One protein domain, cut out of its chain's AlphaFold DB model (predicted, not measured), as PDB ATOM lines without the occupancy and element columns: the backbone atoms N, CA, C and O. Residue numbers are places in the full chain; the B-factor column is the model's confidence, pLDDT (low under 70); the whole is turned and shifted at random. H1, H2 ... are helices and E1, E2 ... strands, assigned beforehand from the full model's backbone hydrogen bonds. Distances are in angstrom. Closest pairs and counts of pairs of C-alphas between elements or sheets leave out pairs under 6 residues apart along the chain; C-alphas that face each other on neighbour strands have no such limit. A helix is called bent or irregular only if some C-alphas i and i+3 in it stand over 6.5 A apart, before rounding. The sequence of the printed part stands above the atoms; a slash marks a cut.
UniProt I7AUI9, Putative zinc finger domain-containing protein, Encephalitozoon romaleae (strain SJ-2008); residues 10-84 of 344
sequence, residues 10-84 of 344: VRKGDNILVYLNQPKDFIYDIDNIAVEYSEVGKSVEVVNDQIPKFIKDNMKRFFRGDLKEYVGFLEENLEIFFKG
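Overview. This is residues 10 to 84 of the 344 residues of the protein "Putative zinc finger domain-containing protein" of Encephalitozoon romaleae (strain SJ-2008) (UniProt I7AUI9). A twisted sheet of four antiparallel strands, E1 to E4, has two helices, H1 and H2, over one of its faces, while its other face is bare of named helices. H1 sits by the edge strand E4, and H2 covers E3 before it kinks near residue 76; a long loop, residues 20 to 33, joins the end of E2 to the start of E3. The printed part has 75 residues, with named elements in the order E1, E2, E3, E4, H1, H2, and a sheet order of E1, E2, E3, E4. The class is mixed, helices and strands; the whole is compact, with a radius of gyration of the C-alphas of 11.9 A, and elongated in outline, with spans of 35 by 21 by 21 A.

Along the chain. In the sheet, E1 is residues 10 to 12, beginning at C-alpha 10 (127.686, 61.890, 148.078). E2 is residues 15 to 19 and E3 residues 34 to 38, each 13.0 A long; E4 is residues 43 to 47, 12.8 A. H1 is residues 53 to 60, 10.4 A. H2 is residues 67 to 82, 20.6 A, ending at C-alpha 82 (149.290, 69.893, 140.028). H2 is irregular: C-alphas 76 and 79 are 8.1 A apart.

Arrangement. The sheet is a meander, each strand the antiparallel neighbour of the one before, and is only just strongly twisted, with C-alphas up to 4.3 A off its best plane. Between E1 and E2, N 10 and O 17 are within hydrogen-bond range at 2.8 A; between E2 and E3, N 18 and O 35 at 2.8 A; between E3 and E4, N 36 and O 45 at 2.8 A. E1 and E4 are the edge strands and are apart. H1 and H2 are on the same face of the sheet, in two layers, helices on one face of a sheet. H2 lies over E3 at a height over the sheet of 8.3 A, slantwise to the strands at 35 degrees to E3 on the local plane; the closest C-alphas of E3 and H2 are those of Tyr 37 and Leu 67, 7.5 A apart. H1, at a height over the sheet of 8.0 A, lies only just over E4, on which 3 of its 8 C-alphas fall; the closest C-alphas are those of Val 46 and Lys 56, 5.8 A apart. H1 and H2 form a helical hairpin: they touch, closest at the C-alphas of Ile 55 and Phe 81, 6.3 A, at a steep tilt of 38 degrees, opposite ways. In H1 every O i to N i+4 pair is within hydrogen-bond range; in H2, 10 of 12 are.

Size, cuts and confidence. The two C-alphas farthest apart are those of Asp 25 and Val 40, 35.8 A. The printed part has no cut. The link from E2 to E3 is long, with 14 residues. The mean pLDDT of the printed part is 85.6, and no printed residue is under 70.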
ATOM      1  N   VAL A  10     128.973  62.072 148.762       87.75
ATOM      2  CA  VAL A  10     127.686  61.890 148.078       87.75
ATOM      3  C   VAL A  10     127.611  60.466 147.540       87.75
ATOM      4  O   VAL A  10     128.475  60.044 146.779       87.75
ATOM      5  N   ARG A  11     126.564  59.719 147.901       84.94
ATOM      6  CA  ARG A  11     126.310  58.380 147.345       84.94
ATOM      7  C   ARG A  11     125.359  58.471 146.155       84.94
ATOM      8  O   ARG A  11     124.300  59.089 146.270       84.94
ATOM      9  N   LYS A  12     125.725  57.851 145.034       82.69
ATOM     10  CA  LYS A  12     124.902  57.738 143.822       82.69
ATOM     11  C   LYS A  12     124.868  56.273 143.384       82.69
ATOM     12  O   LYS A  12     125.765  55.817 142.685       82.69
ATOM     13  N   GLY A  13     123.834  55.538 143.797       83.62
ATOM     14  CA  GLY A  13     123.742  54.096 143.534       83.62
ATOM     15  C   GLY A  13     124.916  53.339 144.163       83.62
ATOM     16  O   GLY A  13     125.185  53.528 145.347       83.62
ATOM     17  N   ASP A  14     125.625  52.555 143.348       82.62
ATOM     18  CA  ASP A  14     126.795  51.750 143.745       82.62
ATOM     19  C   ASP A  14     128.121  52.540 143.767       82.62
ATOM     20  O   ASP A  14     129.193  51.977 144.019       82.62
ATOM     21  N   ASN A  15     128.061  53.848 143.485       86.56
ATOM     22  CA  ASN A  15     129.219  54.733 143.473       86.56
ATOM     23  C   ASN A  15     129.193  55.711 144.656       86.56
ATOM     24  O   ASN A  15     128.160  56.289 145.021       86.56
ATOM     25  N   ILE A  16     130.372  55.949 145.222       88.56
ATOM     26  CA  ILE A  16     130.616  56.935 146.274       88.56
ATOM     27  C   ILE A  16     131.466  58.055 145.680       88.56
ATOM     28  O   ILE A  16     132.594  57.814 145.266       88.56
ATOM     29  N   LEU A  17     130.954  59.285 145.674       89.94
ATOM     30  CA  LEU A  17     131.752  60.478 145.398       89.94
ATOM     31  C   LEU A  17     132.262  61.075 146.708       89.94
ATOM     32  O   LEU A  17     131.465  61.449 147.571       89.94
ATOM     33  N   VAL A  18     133.578  61.221 146.826       90.62
ATOM     34  CA  VAL A  18     134.251  61.891 147.944       90.62
ATOM     35  C   VAL A  18     134.916  63.159 147.422       90.62
ATOM     36  O   VAL A  18     135.782  63.084 146.557       90.62
ATOM     37  N   TYR A  19     134.513  64.322 147.925       90.06
ATOM     38  CA  TYR A  19     135.148  65.596 147.580       90.06
ATOM     39  C   TYR A  19     136.399  65.792 148.440       90.06
ATOM     40  O   TYR A  19     136.328  65.662 149.666       90.06
ATOM     41  N   LEU A  20     137.522  66.088 147.787       89.00
ATOM     42  CA  LEU A  20     138.809  66.316 148.437       89.00
ATOM     43  C   LEU A  20     138.836  67.694 149.103       89.00
ATOM     44  O   LEU A  20     138.375  68.682 148.527       89.00
ATOM     45  N   ASN A  21     139.411  67.761 150.297       87.19
ATOM     46  CA  ASN A  21     139.715  69.010 150.977       87.19
ATOM     47  C   ASN A  21     140.981  69.611 150.368       87.19
ATOM     48  O   ASN A  21     142.032  68.974 150.327       87.19
ATOM     49  N   GLN A  22     140.884  70.848 149.897       81.81
ATOM     50  CA  GLN A  22     142.028  71.555 149.336       81.81
ATOM     51  C   GLN A  22     142.846  72.228 150.449       81.81
ATOM     52  O   GLN A  22     142.255  72.762 151.399       81.81
ATOM     53  N   PRO A  23     144.189  72.232 150.355       79.56
ATOM     54  CA  PRO A  23     145.041  73.007 151.250       79.56
ATOM     55  C   PRO A  23     144.675  74.495 151.225       79.56
ATOM     56  O   PRO A  23     144.275  75.030 150.194       79.56
ATOM     57  N   LYS A  24     144.852  75.196 152.351       75.62
ATOM     58  CA  LYS A  24     144.567  76.643 152.429       75.62
ATOM     59  C   LYS A  24     145.453  77.481 151.502       75.62
ATOM     60  O   LYS A  24     145.017  78.534 151.057       75.62
ATOM     61  N   ASP A  25     146.653  76.985 151.212       77.31
ATOM     62  CA  ASP A  25     147.657  77.643 150.373       77.31
ATOM     63  C   ASP A  25     147.655  77.104 148.927       77.31
ATOM     64  O   ASP A  25     148.612  77.294 148.178       77.31
ATOM     65  N   PHE A  26     146.580  76.422 148.515       80.88
ATOM     66  CA  PHE A  26     146.463  75.839 147.183       80.88
ATOM     67  C   PHE A  26     146.369  76.934 146.106       80.88
ATOM     68  O   PHE A  26     145.364  77.624 145.974       80.88
ATOM     69  N   ILE A  27     147.444  77.096 145.330       79.88
ATOM     70  CA  ILE A  27     147.611  78.191 144.356       79.88
ATOM     71  C   ILE A  27     146.893  77.980 143.011       79.88
ATOM     72  O   ILE A  27     146.969  78.848 142.141       79.88
ATOM     73  N   TYR A  28     146.256  76.826 142.796       82.00
ATOM     74  CA  TYR A  28     145.604  76.484 141.531       82.00
ATOM     75  C   TYR A  28     144.105  76.796 141.599       82.00
ATOM     76  O   TYR A  28     143.420  76.343 142.510       82.00
ATOM     77  N   ASP A  29     143.599  77.523 140.603       82.88
ATOM     78  CA  ASP A  29     142.188  77.923 140.486       82.88
ATOM     79  C   ASP A  29     141.317  76.759 139.972       82.88
ATOM     80  O   ASP A  29     140.910  76.718 138.808       82.88
ATOM     81  N   ILE A  30     141.151  75.733 140.813       83.12
ATOM     82  CA  ILE A  30     140.402  74.509 140.497       83.12
ATOM     83  C   ILE A  30     139.539  74.133 141.689       83.12
ATOM     84  O   ILE A  30     140.051  73.731 142.730       83.12
ATOM     85  N   ASP A  31     138.226  74.152 141.498       80.38
ATOM     86  CA  ASP A  31     137.252  73.811 142.533       80.38
ATOM     87  C   ASP A  31     136.697  72.394 142.366       80.38
ATOM     88  O   ASP A  31     136.660  71.843 141.268       80.38
ATOM     89  N   ASN A  32     136.153  71.827 143.448       82.31
ATOM     90  CA  ASN A  32     135.341  70.602 143.425       82.31
ATOM     91  C   ASN A  32     136.067  69.360 142.875       82.31
ATOM     92  O   ASN A  32     135.525  68.611 142.061       82.31
ATOM     93  N   ILE A  33     137.296  69.112 143.324       88.12
ATOM     94  CA  ILE A  33     138.002  67.866 143.003       88.12
ATOM     95  C   ILE A  33     137.326  66.717 143.756       88.12
ATOM     96  O   ILE A  33     137.303  66.711 144.988       88.12
ATOM     97  N   ALA A  34     136.771  65.745 143.031       90.44
ATOM     98  CA  ALA A  34     136.115  64.587 143.626       90.44
ATOM     99  C   ALA A  34     136.762  63.273 143.180       90.44
ATOM    100  O   ALA A  34     137.238  63.140 142.056       90.44
ATOM    101  N   VAL A  35     136.746  62.283 144.066       91.38
ATOM    102  CA  VAL A  35     137.069  60.888 143.770       91.38
ATOM    103  C   VAL A  35     135.763  60.114 143.715       91.38
ATOM    104  O   VAL A  35     135.063  60.004 144.721       91.38
ATOM    105  N   GLU A  36     135.435  59.575 142.550       91.38
ATOM    106  CA  GLU A  36     134.371  58.590 142.394       91.38
ATOM    107  C   GLU A  36     134.944  57.194 142.638       91.38
ATOM    108  O   GLU A  36     135.910  56.786 141.999       91.38
ATOM    109  N   TYR A  37     134.356  56.461 143.578       90.44
ATOM    110  CA  TYR A  37     134.708  55.088 143.911       90.44
ATOM    111  C   TYR A  37     133.539  54.161 143.600       90.44
ATOM    112  O   TYR A  37     132.443  54.353 144.127       90.44
ATOM    113  N   SER A  38     133.783  53.139 142.781       87.12
ATOM    114  CA  SER A  38     132.801  52.092 142.495       87.12
ATOM    115  C   SER A  38     132.980  50.921 143.458       87.12
ATOM    116  O   SER A  38     134.032  50.271 143.449       87.12
ATOM    117  N   GLU A  39     131.953  50.615 144.258       78.81
ATOM    118  CA  GLU A  39     132.004  49.503 145.222       78.81
ATOM    119  C   GLU A  39     132.078  48.135 144.525       78.81
ATOM    120  O   GLU A  39     132.762  47.229 145.005       78.81
ATOM    121  N   VAL A  40     131.439  48.001 143.359       77.62
ATOM    122  CA  VAL A  40     131.402  46.757 142.568       77.62
ATOM    123  C   VAL A  40     132.752  46.480 141.909       77.62
ATOM    124  O   VAL A  40     133.259  45.360 141.961       77.62
ATOM    125  N   GLY A  41     133.352  47.505 141.297       74.38
ATOM    126  CA  GLY A  41     134.616  47.374 140.568       74.38
ATOM    127  C   GLY A  41     135.867  47.541 141.429       74.38
ATOM    128  O   GLY A  41     136.965  47.306 140.929       74.38
ATOM    129  N   LYS A  42     135.721  47.987 142.688       81.00
ATOM    130  CA  LYS A  42     136.828  48.439 143.553       81.00
ATOM    131  C   LYS A  42     137.813  49.324 142.787       81.00
ATOM    132  O   LYS A  42     139.020  49.086 142.786       81.00
ATOM    133  N   SER A  43     137.286  50.322 142.087       85.25
ATOM    134  CA  SER A  43     138.076  51.224 141.248       85.25
ATOM    135  C   SER A  43     137.744  52.672 141.571       85.25
ATOM    136  O   SER A  43     136.644  52.964 142.040       85.25
ATOM    137  N   VAL A  44     138.717  53.558 141.354       90.50
ATOM    138  CA  VAL A  44     138.569  54.998 141.573       90.50
ATOM    139  C   VAL A  44     138.778  55.778 140.286       90.50
ATOM    140  O   VAL A  44     139.627  55.418 139.463       90.50
ATOM    141  N   GLU A  45     138.058  56.885 140.158       89.62
ATOM    142  CA  GLU A  45     138.256  57.898 139.125       89.62
ATOM    143  C   GLU A  45     138.261  59.296 139.738       89.62
ATOM    144  O   GLU A  45     137.489  59.599 140.644       89.62
ATOM    145  N   VAL A  46     139.160  60.158 139.255       90.19
ATOM    146  CA  VAL A  46     139.203  61.565 139.669       90.19
ATOM    147  C   VAL A  46     138.296  62.371 138.742       90.19
ATOM    148  O   VAL A  46     138.566  62.509 137.546       90.19
ATOM    149  N   VAL A  47     137.218  62.905 139.306       87.81
ATOM    150  CA  VAL A  47     136.161  63.641 138.614       87.81
ATOM    151  C   VAL A  47     136.390  65.137 138.793       87.81
ATOM    152  O   VAL A  47     136.171  65.684 139.873       87.81
ATOM    153  N   ASN A  48     136.863  65.784 137.725       87.38
ATOM    154  CA  ASN A  48     136.963  67.238 137.589       87.38
ATOM    155  C   ASN A  48     137.344  67.611 136.145       87.38
ATOM    156  O   ASN A  48     138.365  67.132 135.652       87.38
ATOM    157  N   ASP A  49     136.575  68.446 135.453       84.12
ATOM    158  CA  ASP A  49     136.821  68.742 134.030       84.12
ATOM    159  C   ASP A  49     138.041  69.639 133.780       84.12
ATOM    160  O   ASP A  49     138.624  69.595 132.697       84.12
ATOM    161  N   GLN A  50     138.476  70.398 134.788       85.69
ATOM    162  CA  GLN A  50     139.623  71.304 134.692       85.69
ATOM    163  C   GLN A  50     140.964  70.583 134.883       85.69
ATOM    164  O   GLN A  50     142.007  71.135 134.543       85.69
ATOM    165  N   ILE A  51     140.962  69.342 135.389       86.56
ATOM    166  CA  ILE A  51     142.187  68.560 135.593       86.56
ATOM    167  C   ILE A  51     142.559  67.818 134.297       86.56
ATOM    168  O   ILE A  51     141.797  66.953 133.841       86.56
ATOM    169  N   PRO A  52     143.753  68.066 133.722       87.56
ATOM    170  CA  PRO A  52     144.260  67.316 132.580       87.56
ATOM    171  C   PRO A  52     144.291  65.804 132.817       87.56
ATOM    172  O   PRO A  52     144.615  65.322 133.905       87.56
ATOM    173  N   LYS A  53     144.035  65.031 131.756       87.19
ATOM    174  CA  LYS A  53     143.970  63.563 131.822       87.19
ATOM    175  C   LYS A  53     145.231  62.923 132.417       87.19
ATOM    176  O   LYS A  53     145.112  62.004 133.217       87.19
ATOM    177  N   PHE A  54     146.419  63.435 132.092       86.62
ATOM    178  CA  PHE A  54     147.674  62.875 132.602       86.62
ATOM    179  C   PHE A  54     147.811  63.003 134.131       86.62
ATOM    180  O   PHE A  54     148.344  62.098 134.768       86.62
ATOM    181  N   ILE A  55     147.290  64.083 134.731       87.19
ATOM    182  CA  ILE A  55     147.285  64.273 136.189       87.19
ATOM    183  C   ILE A  55     146.305  63.290 136.828       87.19
ATOM    184  O   ILE A  55     146.666  62.601 137.779       87.19
ATOM    185  N   LYS A  56     145.102  63.141 136.257       87.69
ATOM    186  CA  LYS A  56     144.123  62.136 136.712       87.69
ATOM    187  C   LYS A  56     144.698  60.720 136.659       87.69
ATOM    188  O   LYS A  56     144.528  59.956 137.607       87.69
ATOM    189  N   ASP A  57     145.406  60.385 135.582       86.38
ATOM    190  CA  ASP A  57     146.065  59.087 135.418       86.38
ATOM    191  C   ASP A  57     147.185  58.892 136.452       86.38
ATOM    192  O   ASP A  57     147.316  57.802 137.011       86.38
ATOM    193  N   ASN A  58     147.964  59.937 136.752       87.69
ATOM    194  CA  ASN A  58     148.983  59.902 137.803       87.69
ATOM    195  C   ASN A  58     148.362  59.674 139.183       87.69
ATOM    196  O   ASN A  58     148.822  58.788 139.897       87.69
ATOM    197  N   MET A  59     147.295  60.396 139.530       88.25
ATOM    198  CA  MET A  59     146.569  60.229 140.796       88.25
ATOM    199  C   MET A  59     145.993  58.810 140.919       88.25
ATOM    200  O   MET A  59     146.241  58.121 141.908       88.25
ATOM    201  N   LYS A  60     145.321  58.314 139.868       88.12
ATOM    202  CA  LYS A  60     144.687  56.981 139.836       88.12
ATOM    203  C   LYS A  60     145.669  55.841 140.135       88.12
ATOM    204  O   LYS A  60     145.283  54.844 140.745       88.12
ATOM    205  N   ARG A  61     146.950  55.978 139.765       85.50
ATOM    206  CA  ARG A  61     147.999  54.962 140.013       85.50
ATOM    207  C   ARG A  61     148.294  54.712 141.494       85.50
ATOM    208  O   ARG A  61     148.885  53.674 141.805       85.50
ATOM    209  N   PHE A  62     147.893  55.609 142.393       85.94
ATOM    210  CA  PHE A  62     148.137  55.485 143.836       85.94
ATOM    211  C   PHE A  62     147.043  54.739 144.591       85.94
ATOM    212  O   PHE A  62     147.223  54.418 145.764       85.94
ATOM    213  N   PHE A  63     145.938  54.384 143.935       86.75
ATOM    214  CA  PHE A  63     144.902  53.599 144.587       86.75
ATOM    215  C   PHE A  63     145.379  52.166 144.870       86.75
ATOM    216  O   PHE A  63     145.928  51.482 143.998       86.75
ATOM    217  N   ARG A  64     145.188  51.711 146.114       81.44
ATOM    218  CA  ARG A  64     145.589  50.375 146.601       81.44
ATOM    219  C   ARG A  64     144.438  49.598 147.250       81.44
ATOM    220  O   ARG A  64     144.675  48.606 147.927       81.44
ATOM    221  N   GLY A  65     143.197  50.026 147.021       79.31
ATOM    222  CA  GLY A  65     141.995  49.352 147.521       79.31
ATOM    223  C   GLY A  65     141.385  49.980 148.775       79.31
ATOM    224  O   GLY A  65     140.198  49.774 149.010       79.31
ATOM    225  N   ASP A  66     142.143  50.776 149.535       85.12
ATOM    226  CA  ASP A  66     141.611  51.556 150.655       85.12
ATOM    227  C   ASP A  66     141.270  52.984 150.199       85.12
ATOM    228  O   ASP A  66     142.151  53.773 149.851       85.12
ATOM    229  N   LEU A  67     139.972  53.305 150.167       84.31
ATOM    230  CA  LEU A  67     139.474  54.617 149.746       84.31
ATOM    231  C   LEU A  67     139.888  55.734 150.708       84.31
ATOM    232  O   LEU A  67     140.147  56.848 150.261       84.31
ATOM    233  N   LYS A  68     139.956  55.454 152.012       84.12
ATOM    234  CA  LYS A  68     140.274  56.464 153.024       84.12
ATOM    235  C   LYS A  68     141.748  56.838 152.964       84.12
ATOM    236  O   LYS A  68     142.061  58.026 152.922       84.12
ATOM    237  N   GLU A  69     142.632  55.841 152.916       84.12
ATOM    238  CA  GLU A  69     144.068  56.094 152.739       84.12
ATOM    239  C   GLU A  69     144.337  56.832 151.426       84.12
ATOM    240  O   GLU A  69     145.140  57.760 151.394       84.12
ATOM    241  N   TYR A  70     143.642  56.451 150.352       88.12
ATOM    242  CA  TYR A  70     143.800  57.094 149.053       88.12
ATOM    243  C   TYR A  70     143.366  58.563 149.061       88.12
ATOM    244  O   TYR A  70     144.103  59.407 148.563       88.12
ATOM    245  N   VAL A  71     142.202  58.880 149.637       88.69
ATOM    246  CA  VAL A  71     141.712  60.265 149.748       88.69
ATOM    247  C   VAL A  71     142.679  61.116 150.569       88.69
ATOM    248  O   VAL A  71     143.083  62.170 150.090       88.69
ATOM    249  N   GLY A  72     143.116  60.637 151.740       86.56
ATOM    250  CA  GLY A  72     144.089  61.360 152.567       86.56
ATOM    251  C   GLY A  72     145.419  61.588 151.843       86.56
ATOM    252  O   GLY A  72     145.925  62.706 151.815       86.56
ATOM    253  N   PHE A  73     145.932  60.559 151.161       87.19
ATOM    254  CA  PHE A  73     147.156  60.674 150.366       87.19
ATOM    255  C   PHE A  73     147.028  61.712 149.248       87.19
ATOM    256  O   PHE A  73     147.962  62.480 149.019       87.19
ATOM    257  N   LEU A  74     145.895  61.745 148.540       89.50
ATOM    258  CA  LEU A  74     145.682  62.759 147.513       89.50
ATOM    259  C   LEU A  74     145.684  64.158 148.124       89.50
ATOM    260  O   LEU A  74     146.418  64.994 147.617       89.50
ATOM    261  N   GLU A  75     144.927  64.394 149.200       89.50
ATOM    262  CA  GLU A  75     144.835  65.702 149.869       89.50
ATOM    263  C   GLU A  75     146.201  66.240 150.310       89.50
ATOM    264  O   GLU A  75     146.504  67.408 150.071       89.50
ATOM    265  N   GLU A  76     147.055  65.380 150.868       87.44
ATOM    266  CA  GLU A  76     148.421  65.733 151.285       87.44
ATOM    267  C   GLU A  76     149.348  66.069 150.106       87.44
ATOM    268  O   GLU A  76     150.315  66.810 150.264       87.44
ATOM    269  N   ASN A  77     149.062  65.534 148.916       89.06
ATOM    270  CA  ASN A  77     149.959  65.584 147.762       89.06
ATOM    271  C   ASN A  77     149.385  66.342 146.555       89.06
ATOM    272  O   ASN A  77     149.986  66.316 145.476       89.06
ATOM    273  N   LEU A  78     148.243  67.024 146.709       88.50
ATOM    274  CA  LEU A  78     147.570  67.753 145.628       88.50
ATOM    275  C   LEU A  78     148.542  68.695 144.902       88.50
ATOM    276  O   LEU A  78     148.653  68.638 143.682       88.50
ATOM    277  N   GLU A  79     149.318  69.502 145.628       86.88
ATOM    278  CA  GLU A  79     150.261  70.446 145.012       86.88
ATOM    279  C   GLU A  79     151.303  69.780 144.106       86.88
ATOM    280  O   GLU A  79     151.632  70.324 143.051       86.88
ATOM    281  N   ILE A  80     151.810  68.607 144.493       85.44
ATOM    282  CA  ILE A  80     152.813  67.860 143.721       85.44
ATOM    283  C   ILE A  80     152.191  67.383 142.407       85.44
ATOM    284  O   ILE A  80     152.756  67.600 141.334       85.44
ATOM    285  N   PHE A  81     150.981  66.820 142.476       88.25
ATOM    286  CA  PHE A  81     150.247  66.390 141.286       88.25
ATOM    287  C   PHE A  81     149.965  67.548 140.326       88.25
ATOM    288  O   PHE A  81     150.129  67.393 139.115       88.25
ATOM    289  N   PHE A  82     149.581  68.715 140.850       87.06
ATOM    290  CA  PHE A  82     149.290  69.893 140.028       87.06
ATOM    291  C   PHE A  82     150.539  70.594 139.475       87.06
ATOM    292  O   PHE A  82     150.446  71.240 138.434       87.06
ATOM    293  N   LYS A  83     151.724  70.370 140.065       86.06
ATOM    294  CA  LYS A  83     153.023  70.699 139.438       86.06
ATOM    295  C   LYS A  83     153.377  69.766 138.268       86.06
ATOM    296  O   LYS A  83     154.361  70.003 137.574       86.06
ATOM    297  N   GLY A  84     152.581  68.720 138.027       81.25
ATOM    298  CA  GLY A  84     152.856  67.679 137.034       81.25
ATOM    299  C   GLY A  84     153.867  66.635 137.509       81.25
ATOM    300  O   GLY A  84     154.252  65.756 136.735       81.25
TER     301      GLY A  84